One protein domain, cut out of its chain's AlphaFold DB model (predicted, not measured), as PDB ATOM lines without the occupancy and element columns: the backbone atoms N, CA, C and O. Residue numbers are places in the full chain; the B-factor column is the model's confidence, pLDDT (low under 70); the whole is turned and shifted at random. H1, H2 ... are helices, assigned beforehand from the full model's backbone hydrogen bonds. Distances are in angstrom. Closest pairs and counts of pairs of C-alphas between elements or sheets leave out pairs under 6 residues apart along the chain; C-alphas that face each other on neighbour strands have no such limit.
ATOM      1  N   SER A  64     -65.169 329.695 674.838       82.12
ATOM      2  CA  SER A  64     -65.442 328.648 675.829       82.12
ATOM      3  C   SER A  64     -65.661 329.209 677.237       82.12
ATOM      4  O   SER A  64     -66.586 328.782 677.920       82.12
ATOM      5  N   ALA A  65     -64.865 330.195 677.661       81.81
ATOM      6  CA  ALA A  65     -65.057 330.861 678.948       81.81
ATOM      7  C   ALA A  65     -66.366 331.665 678.974       81.81
ATOM      8  O   ALA A  65     -67.074 331.651 679.977       81.81
ATOM      9  N   MET A  66     -66.727 332.299 677.856       82.12
ATOM     10  CA  MET A  66     -68.013 332.982 677.694       82.12
ATOM     11  C   MET A  66     -69.197 332.018 677.800       82.12
ATOM     12  O   MET A  66     -70.165 332.338 678.476       82.12
ATOM     13  N   ALA A  67     -69.109 330.823 677.208       85.31
ATOM     14  CA  ALA A  67     -70.163 329.815 677.322       85.31
ATOM     15  C   ALA A  67     -70.368 329.341 678.772       85.31
ATOM     16  O   ALA A  67     -71.504 329.171 679.206       85.31
ATOM     17  N   VAL A  68     -69.281 329.173 679.535       86.06
ATOM     18  CA  VAL A  68     -69.351 328.839 680.968       86.06
ATOM     19  C   VAL A  68     -69.994 329.975 681.765       86.06
ATOM     20  O   VAL A  68     -70.892 329.730 682.566       86.06
ATOM     21  N   VAL A  69     -69.603 331.224 681.502       86.38
ATOM     22  CA  VAL A  69     -70.216 332.407 682.124       86.38
ATOM     23  C   VAL A  69     -71.713 332.493 681.805       86.38
ATOM     24  O   VAL A  69     -72.521 332.681 682.710       86.38
ATOM     25  N   ASP A  70     -72.108 332.312 680.546       86.75
ATOM     26  CA  ASP A  70     -73.513 332.371 680.132       86.75
ATOM     27  C   ASP A  70     -74.341 331.221 680.729       86.75
ATOM     28  O   ASP A  70     -75.492 331.433 681.111       86.75
ATOM     29  N   ASN A  71     -73.771 330.020 680.869       85.50
ATOM     30  CA  ASN A  71     -74.427 328.904 681.558       85.50
ATOM     31  C   ASN A  71     -74.624 329.192 683.048       85.50
ATOM     32  O   ASN A  71     -75.708 328.950 683.575       85.50
ATOM     33  N   ALA A  72     -73.623 329.776 683.705       85.94
ATOM     34  CA  ALA A  72     -73.735 330.181 685.098       85.94
ATOM     35  C   ALA A  72     -74.784 331.288 685.309       85.94
ATOM     36  O   ALA A  72     -75.392 331.353 686.373       85.94
ATOM     37  N   TYR A  73     -75.045 332.132 684.303       82.12
ATOM     38  CA  TYR A  73     -76.170 333.071 684.338       82.12
ATOM     39  C   TYR A  73     -77.534 332.408 684.119       82.12
ATOM     40  O   TYR A  73     -78.511 332.899 684.677       82.12
ATOM     41  N   ARG A  74     -77.608 331.327 683.328       84.50
ATOM     42  CA  ARG A  74     -78.855 330.579 683.071       84.50
ATOM     43  C   ARG A  74     -79.343 329.781 684.270       84.50
ATOM     44  O   ARG A  74     -80.544 329.701 684.482       84.50
ATOM     45  N   ASP A  75     -78.420 329.179 685.009       84.56
ATOM     46  CA  ASP A  75     -78.730 328.402 686.208       84.56
ATOM     47  C   ASP A  75     -77.667 328.644 687.289       84.56
ATOM     48  O   ASP A  75     -76.786 327.812 687.518       84.56
ATOM     49  N   PRO A  76     -77.701 329.798 687.974       81.56
ATOM     50  CA  PRO A  76     -76.700 330.105 688.990       81.56
ATOM     51  C   PRO A  76     -76.834 329.229 690.246       81.56
ATOM     52  O   PRO A  76     -75.873 329.103 691.006       81.56
ATOM     53  N   ILE A  77     -77.999 328.618 690.491       82.38
ATOM     54  CA  ILE A  77     -78.219 327.755 691.660       82.38
ATOM     55  C   ILE A  77     -77.563 326.391 691.434       82.38
ATOM     56  O   ILE A  77     -76.828 325.918 692.303       82.38
ATOM     57  N   GLY A  78     -77.832 325.773 690.281       77.81
ATOM     58  CA  GLY A  78     -77.329 324.455 689.903       77.81
ATOM     59  C   GLY A  78     -75.935 324.471 689.280       77.81
ATOM     60  O   GLY A  78     -75.294 323.421 689.210       77.81
ATOM     61  N   SER A  79     -75.425 325.637 688.866       78.25
ATOM     62  CA  SER A  79     -74.098 325.736 688.251       78.25
ATOM     63  C   SER A  79     -72.985 325.310 689.215       78.25
ATOM     64  O   SER A  79     -72.693 325.956 690.228       78.25
ATOM     65  N   GLY A  80     -72.289 324.234 688.841       78.31
ATOM     66  CA  GLY A  80     -71.012 323.838 689.438       78.31
ATOM     67  C   GLY A  80     -69.842 324.744 689.033       78.31
ATOM     68  O   GLY A  80     -68.735 324.578 689.539       78.31
ATOM     69  N   ASP A  81     -70.066 325.723 688.152       83.44
ATOM     70  CA  ASP A  81     -69.006 326.545 687.561       83.44
ATOM     71  C   ASP A  81     -68.550 327.691 688.469       83.44
ATOM     72  O   ASP A  81     -67.586 328.381 688.139       83.44
ATOM     73  N   ALA A  82     -69.199 327.898 689.622       82.75
ATOM     74  CA  ALA A  82     -68.867 328.973 690.560       82.75
ATOM     75  C   ALA A  82     -67.377 328.971 690.941       82.75
ATOM     76  O   ALA A  82     -66.725 330.014 690.918       82.75
ATOM     77  N   GLU A  83     -66.819 327.795 691.239       86.50
ATOM     78  CA  GLU A  83     -65.411 327.634 691.618       86.50
ATOM     79  C   GLU A  83     -64.464 327.847 690.432       86.50
ATOM     80  O   GLU A  83     -63.420 328.486 690.579       86.50
ATOM     81  N   THR A  84     -64.853 327.378 689.246       89.75
ATOM     82  CA  THR A  84     -64.108 327.565 687.994       89.75
ATOM     83  C   THR A  84     -64.025 329.046 687.622       89.75
ATOM     84  O   THR A  84     -62.938 329.575 687.388       89.75
ATOM     85  N   ILE A  85     -65.159 329.748 687.645       88.75
ATOM     86  CA  ILE A  85     -65.244 331.185 687.360       88.75
ATOM     87  C   ILE A  85     -64.469 331.979 688.417       88.75
ATOM     88  O   ILE A  85     -63.726 332.898 688.080       88.75
ATOM     89  N   ALA A  86     -64.571 331.592 689.688       88.19
ATOM     90  CA  ALA A  86     -63.818 332.179 690.792       88.19
ATOM     91  C   ALA A  86     -62.294 331.978 690.665       88.19
ATOM     92  O   ALA A  86     -61.515 332.866 691.030       88.19
ATOM     93  N   ALA A  87     -61.847 330.832 690.147       88.38
ATOM     94  CA  ALA A  87     -60.442 330.577 689.844       88.38
ATOM     95  C   ALA A  87     -59.949 331.474 688.702       88.38
ATOM     96  O   ALA A  87     -58.932 332.149 688.865       88.38
ATOM     97  N   TRP A  88     -60.711 331.570 687.608       88.25
ATOM     98  CA  TRP A  88     -60.402 332.489 686.508       88.25
ATOM     99  C   TRP A  88     -60.402 333.949 686.955       88.25
ATOM    100  O   TRP A  88     -59.568 334.725 686.497       88.25
ATOM    101  N   ALA A  89     -61.312 334.332 687.856       86.69
ATOM    102  CA  ALA A  89     -61.334 335.663 688.445       86.69
ATOM    103  C   ALA A  89     -60.025 335.929 689.194       86.69
ATOM    104  O   ALA A  89     -59.332 336.885 688.870       86.69
ATOM    105  N   ARG A  90     -59.627 335.051 690.126       86.31
ATOM    106  CA  ARG A  90     -58.363 335.199 690.872       86.31
ATOM    107  C   ARG A  90     -57.153 335.296 689.951       86.31
ATOM    108  O   ARG A  90     -56.301 336.149 690.177       86.31
ATOM    109  N   GLU A  91     -57.089 334.465 688.916       86.81
ATOM    110  CA  GLU A  91     -56.024 334.522 687.914       86.81
ATOM    111  C   GLU A  91     -56.009 335.875 687.190       86.81
ATOM    112  O   GLU A  91     -54.983 336.556 687.169       86.81
ATOM    113  N   ALA A  92     -57.161 336.319 686.679       83.25
ATOM    114  CA  ALA A  92     -57.301 337.609 686.007       83.25
ATOM    115  C   ALA A  92     -56.985 338.802 686.931       83.25
ATOM    116  O   ALA A  92     -56.573 339.858 686.452       83.25
ATOM    117  N   CYS A  93     -57.164 338.634 688.242       80.38
ATOM    118  CA  CYS A  93     -56.858 339.619 689.276       80.38
ATOM    119  C   CYS A  93     -55.421 339.511 689.831       80.38
ATOM    120  O   CYS A  93     -55.085 340.194 690.802       80.38
ATOM    121  N   GLY A  94     -54.563 338.651 689.266       81.56
ATOM    122  CA  GLY A  94     -53.177 338.479 689.718       81.56
ATOM    123  C   GLY A  94     -53.055 337.855 691.114       81.56
ATOM    124  O   GLY A  94     -52.177 338.231 691.890       81.56
ATOM    125  N   GLY A  95     -53.969 336.947 691.463       79.12
ATOM    126  CA  GLY A  95     -54.029 336.261 692.757       79.12
ATOM    127  C   GLY A  95     -54.624 337.095 693.894       79.12
ATOM    128  O   GLY A  95     -54.626 336.649 695.040       79.12
ATOM    129  N   ARG A  96     -55.124 338.300 693.602       71.06
ATOM    130  CA  ARG A  96     -55.720 339.211 694.586       71.06
ATOM    131  C   ARG A  96     -57.251 339.189 694.496       71.06
ATOM    132  O   ARG A  96     -57.786 338.862 693.436       71.06
ATOM    133  N   PRO A  97     -57.966 339.552 695.575       65.94
ATOM    134  CA  PRO A  97     -59.396 339.825 695.497       65.94
ATOM    135  C   PRO A  97     -59.695 340.923 694.459       65.94
ATOM    136  O   PRO A  97     -58.860 341.820 694.280       65.94
ATOM    137  N   PRO A  98     -60.865 340.898 693.796       66.62
ATOM    138  CA  PRO A  98     -61.273 341.973 692.901       66.62
ATOM    139  C   PRO A  98     -61.275 343.326 693.633       66.62
ATOM    140  O   PRO A  98     -61.925 343.493 694.661       66.62
ATOM    141  N   SER A  99     -60.548 344.311 693.108       61.38
ATOM    142  CA  SER A  99     -60.500 345.676 693.642       61.38
ATOM    143  C   SER A  99     -60.710 346.697 692.532       61.38
ATOM    144  O   SER A  99     -60.523 346.411 691.356       61.38
ATOM    145  N   TYR A 100     -61.045 347.939 692.856       51.06
ATOM    146  CA  TYR A 100     -61.120 348.963 691.813       51.06
ATOM    147  C   TYR A 100     -59.759 349.254 691.187       51.06
ATOM    148  O   TYR A 100     -58.754 349.328 691.888       51.06
ATOM    149  N   GLY A 101     -59.744 349.448 689.866       55.19
ATOM    150  CA  GLY A 101     -58.517 349.677 689.091       55.19
ATOM    151  C   GLY A 101     -57.919 348.416 688.456       55.19
ATOM    152  O   GLY A 101     -56.901 348.514 687.783       55.19
ATOM    153  N   ILE A 102     -58.556 347.259 688.641       62.25
ATOM    154  CA  ILE A 102     -58.244 345.992 687.960       62.25
ATOM    155  C   ILE A 102     -58.725 345.973 686.499       62.25
ATOM    156  O   ILE A 102     -59.575 346.776 686.104       62.25
ATOM    157  N   SER A 103     -58.202 345.029 685.710       72.38
ATOM    158  CA  SER A 103     -58.626 344.782 684.325       72.38
ATOM    159  C   SER A 103     -60.130 344.505 684.221       72.38
ATOM    160  O   SER A 103     -60.758 343.993 685.156       72.38
ATOM    161  N   TYR A 104     -60.720 344.803 683.058       71.69
ATOM    162  CA  TYR A 104     -62.148 344.560 682.809       71.69
ATOM    163  C   TYR A 104     -62.510 343.082 683.022       71.69
ATOM    164  O   TYR A 104     -63.534 342.765 683.626       71.69
ATOM    165  N   ARG A 105     -61.610 342.181 682.615       76.88
ATOM    166  CA  ARG A 105     -61.747 340.729 682.765       76.88
ATOM    167  C   ARG A 105     -61.826 340.276 684.224       76.88
ATOM    168  O   ARG A 105     -62.675 339.454 684.557       76.88
ATOM    169  N   CYS A 106     -60.966 340.811 685.094       79.56
ATOM    170  CA  CYS A 106     -60.990 340.520 686.531       79.56
ATOM    171  C   CYS A 106     -62.322 340.959 687.157       79.56
ATOM    172  O   CYS A 106     -62.926 340.209 687.922       79.56
ATOM    173  N   ALA A 107     -62.832 342.131 686.767       74.50
ATOM    174  CA  ALA A 107     -64.112 342.626 687.262       74.50
ATOM    175  C   ALA A 107     -65.320 341.825 686.733       74.50
ATOM    176  O   ALA A 107     -66.225 341.520 687.507       74.50
ATOM    177  N   GLU A 108     -65.343 341.445 685.449       77.75
ATOM    178  CA  GLU A 108     -66.437 340.643 684.871       77.75
ATOM    179  C   GLU A 108     -66.515 339.250 685.512       77.75
ATOM    180  O   GLU A 108     -67.592 338.818 685.931       77.75
ATOM    181  N   LEU A 109     -65.377 338.563 685.649       83.38
ATOM    182  CA  LEU A 109     -65.318 337.238 686.269       83.38
ATOM    183  C   LEU A 109     -65.591 337.293 687.777       83.38
ATOM    184  O   LEU A 109     -66.322 336.447 688.286       83.38
ATOM    185  N   GLY A 110     -65.062 338.299 688.482       83.19
ATOM    186  CA  GLY A 110     -65.326 338.510 689.907       83.19
ATOM    187  C   GLY A 110     -66.812 338.735 690.188       83.19
ATOM    188  O   GLY A 110     -67.407 338.021 690.992       83.19
ATOM    189  N   ASN A 111     -67.456 339.635 689.444       78.62
ATOM    190  CA  ASN A 111     -68.891 339.878 689.601       78.62
ATOM    191  C   ASN A 111     -69.734 338.652 689.244       78.62
ATOM    192  O   ASN A 111     -70.722 338.386 689.922       78.62
ATOM    193  N   THR A 112     -69.343 337.890 688.219       82.38
ATOM    194  CA  THR A 112     -70.037 336.645 687.858       82.38
ATOM    195  C   THR A 112     -69.902 335.607 688.978       82.38
ATOM    196  O   THR A 112     -70.896 335.009 689.377       82.38
ATOM    197  N   ALA A 113     -68.712 335.436 689.564       87.00
ATOM    198  CA  ALA A 113     -68.519 334.548 690.712       87.00
ATOM    199  C   ALA A 113     -69.363 334.990 691.920       87.00
ATOM    200  O   ALA A 113     -70.076 334.176 692.508       87.00
ATOM    201  N   ALA A 114     -69.348 336.284 692.254       82.31
ATOM    202  CA  ALA A 114     -70.168 336.843 693.326       82.31
ATOM    203  C   ALA A 114     -71.670 336.622 693.081       82.31
ATOM    204  O   ALA A 114     -72.407 336.257 693.998       82.31
ATOM    205  N   TYR A 115     -72.109 336.793 691.834       81.19
ATOM    206  CA  TYR A 115     -73.482 336.578 691.398       81.19
ATOM    207  C   TYR A 115     -73.948 335.132 691.605       81.19
ATOM    208  O   TYR A 115     -75.007 334.892 692.196       81.19
ATOM    209  N   VAL A 116     -73.143 334.165 691.166       86.06
ATOM    210  CA  VAL A 116     -73.448 332.735 691.291       86.06
ATOM    211  C   VAL A 116     -73.434 332.314 692.764       86.06
ATOM    212  O   VAL A 116     -74.404 331.732 693.248       86.06
ATOM    213  N   TYR A 117     -72.407 332.696 693.535       85.94
ATOM    214  CA  TYR A 117     -72.344 332.388 694.967       85.94
ATOM    215  C   TYR A 117     -73.523 332.973 695.757       85.94
ATOM    216  O   TYR A 117     -74.076 332.290 696.622       85.94
ATOM    217  N   ALA A 118     -73.952 334.202 695.454       80.38
ATOM    218  CA  ALA A 118     -75.101 334.815 696.116       80.38
ATOM    219  C   ALA A 118     -76.407 334.051 695.837       80.38
ATOM    220  O   ALA A 118     -77.211 333.857 696.750       80.38
ATOM    221  N   ASN A 119     -76.602 333.572 694.605       82.12
ATOM    222  CA  ASN A 119     -77.752 332.744 694.229       82.12
ATOM    223  C   ASN A 119     -77.732 331.349 694.871       82.12
ATOM    224  O   ASN A 119     -78.791 330.805 695.168       82.12
ATOM    225  N   GLN A 120     -76.547 330.815 695.177       84.31
ATOM    226  CA  GLN A 120     -76.369 329.580 695.950       84.31
ATOM    227  C   GLN A 120     -76.498 329.783 697.474       84.31
ATOM    228  O   GLN A 120     -76.290 328.844 698.242       84.31
ATOM    229  N   GLY A 121     -76.773 331.006 697.946       78.94
ATOM    230  CA  GLY A 121     -76.812 331.343 699.375       78.94
ATOM    231  C   GLY A 121     -75.435 331.383 700.059       78.94
ATOM    232  O   GLY A 121     -75.346 331.529 701.279       78.94
ATOM    233  N   LYS A 122     -74.346 331.287 699.289       83.81
ATOM    234  CA  LYS A 122     -72.947 331.318 699.740       83.81
ATOM    235  C   LYS A 122     -72.449 332.765 699.861       83.81
ATOM    236  O   LYS A 122     -71.523 333.190 699.175       83.81
ATOM    237  N   TYR A 123     -73.095 333.554 700.721       76.50
ATOM    238  CA  TYR A 123     -72.848 335.002 700.815       76.50
ATOM    239  C   TYR A 123     -71.434 335.370 701.278       76.50
ATOM    240  O   TYR A 123     -70.905 336.388 700.848       76.50
ATOM    241  N   ALA A 124     -70.800 334.551 702.123       77.69
ATOM    242  CA  ALA A 124     -69.420 334.798 702.542       77.69
ATOM    243  C   ALA A 124     -68.470 334.755 701.336       77.69
ATOM    244  O   ALA A 124     -67.750 335.717 701.089       77.69
ATOM    245  N   GLN A 125     -68.569 333.697 700.523       84.50
ATOM    246  CA  GLN A 125     -67.813 333.571 699.279       84.50
ATOM    247  C   GLN A 125     -68.183 334.676 698.292       84.50
ATOM    248  O   GLN A 125     -67.303 335.275 697.691       84.50
ATOM    249  N   ALA A 126     -69.471 335.006 698.153       80.50
ATOM    250  CA  ALA A 126     -69.894 336.093 697.274       80.50
ATOM    251  C   ALA A 126     -69.235 337.434 697.648       80.50
ATOM    252  O   ALA A 126     -68.856 338.197 696.764       80.50
ATOM    253  N   GLY A 127     -69.063 337.710 698.946       74.75
ATOM    254  CA  GLY A 127     -68.399 338.911 699.454       74.75
ATOM    255  C   GLY A 127     -66.910 339.007 699.111       74.75
ATOM    256  O   GLY A 127     -66.417 340.114 698.932       74.75
ATOM    257  N   GLU A 128     -66.205 337.884 698.947       81.38
ATOM    258  CA  GLU A 128     -64.779 337.875 698.567       81.38
ATOM    259  C   GLU A 128     -64.536 338.369 697.133       81.38
ATOM    260  O   GLU A 128     -63.449 338.851 696.812       81.38
ATOM    261  N   TYR A 129     -65.543 338.232 696.267       79.31
ATOM    262  CA  TYR A 129     -65.460 338.569 694.844       79.31
ATOM    263  C   TYR A 129     -66.140 339.889 694.486       79.31
ATOM    264  O   TYR A 129     -66.003 340.371 693.359       79.31
ATOM    265  N   LEU A 130     -66.852 340.489 695.437       70.62
ATOM    266  CA  LEU A 130     -67.344 341.844 695.293       70.62
ATOM    267  C   LEU A 130     -66.205 342.818 695.596       70.62
ATOM    268  O   LEU A 130     -65.663 342.777 696.703       70.62
ATOM    269  N   PRO A 131     -65.858 343.741 694.680       61.19
ATOM    270  CA  PRO A 131     -65.021 344.857 695.083       61.19
ATOM    271  C   PRO A 131     -65.745 345.605 696.219       61.19
ATOM    272  O   PRO A 131     -66.971 345.741 696.138       61.19
ATOM    273  N   PRO A 132     -65.037 346.070 697.272       54.28
ATOM    274  CA  PRO A 132     -65.641 346.912 698.323       54.28
ATOM    275  C   PRO A 132     -66.320 348.111 697.661       54.28
ATOM    276  O   PRO A 132     -65.869 348.439 696.592       54.28
TER     277      PRO A 132
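This is residues 64 to 132 of the 315 residues of an uncharacterized protein of Achromobacter denitrificans (UniProt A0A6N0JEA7). Four helices make a small flat body in which H3, the longest, runs through the middle, with H2 and H4 folded back along it in two helical hairpins. H1 packs on residues 112 to 116 of H3, on the side away from H4, while the long loop of residues 93 to 103 joins H2 to H3. The printed part has 69 residues with four named helices, H1, H2, H3 and H4 in that order, and no named strand; its class is all helix. It is compact, with a radius of gyration of the C-alphas of 10.8 A, and it spans 30 by 27 by 14 A.

H1 is residues 64 to 74, 15.4 A from first to last C-alpha, and C-alpha 64 stands at (-65.442, 328.648, 675.829). H2 is residues 82 to 92, 15.1 A long. H3 is residues 104 to 119, 22.7 A long, with C-alpha 104 at (-62.148, 344.560, 682.809). H4 is residues 123 to 129, 10.1 A long, and C-alpha 129 stands at (-65.460, 338.569, 694.844).

H3 is the hub and touches the three other helices; helix packing is mostly aligned. H1 touches H3 with residues 112 to 116 of H3 alone, the closest C-alphas being those of Ala 72 and Val 116, 6.7 A apart. These two run the same way at a shallow tilt of 33 degrees, only just short of steep. H2 and H3 form a helical hairpin: they touch, closest at the C-alphas of Ala 92 and Cys 106, 4.7 A apart, and run opposite ways at a shallow tilt of 22 degrees. H3 and H4 form another helical hairpin, opposite ways at a shallow tilt of 2 degrees, with the closest C-alphas, those of Ala 114 and Ala 126, 4.0 A apart. H1 and H2 only just touch, with 3 pairs of C-alphas within 8 A, the closest those of Val 69 and Ile 85 at 7.3 A; they run opposite ways at a steep tilt of 45 degrees. H2 and H4 are close but not clearly touching, the C-alphas of Ala 86 and Tyr 129 being closest at 7.7 A. H1 and H4 are apart. Each O i to N i+4 pair is within hydrogen-bond range in H1, H2 and H3, and 2 of 3 are in H4.

The two C-alphas farthest apart are those of Gly 78 and Gly 101, 31.5 A. The printed part has no cut. The link from H2 to H3 is long, with 11 residues; that from H1 to H2 is short, and that from H3 to H4 is tight. The mean pLDDT of the printed part is 79.4, and residues 97 to 102 and 131 to 132 are under 70.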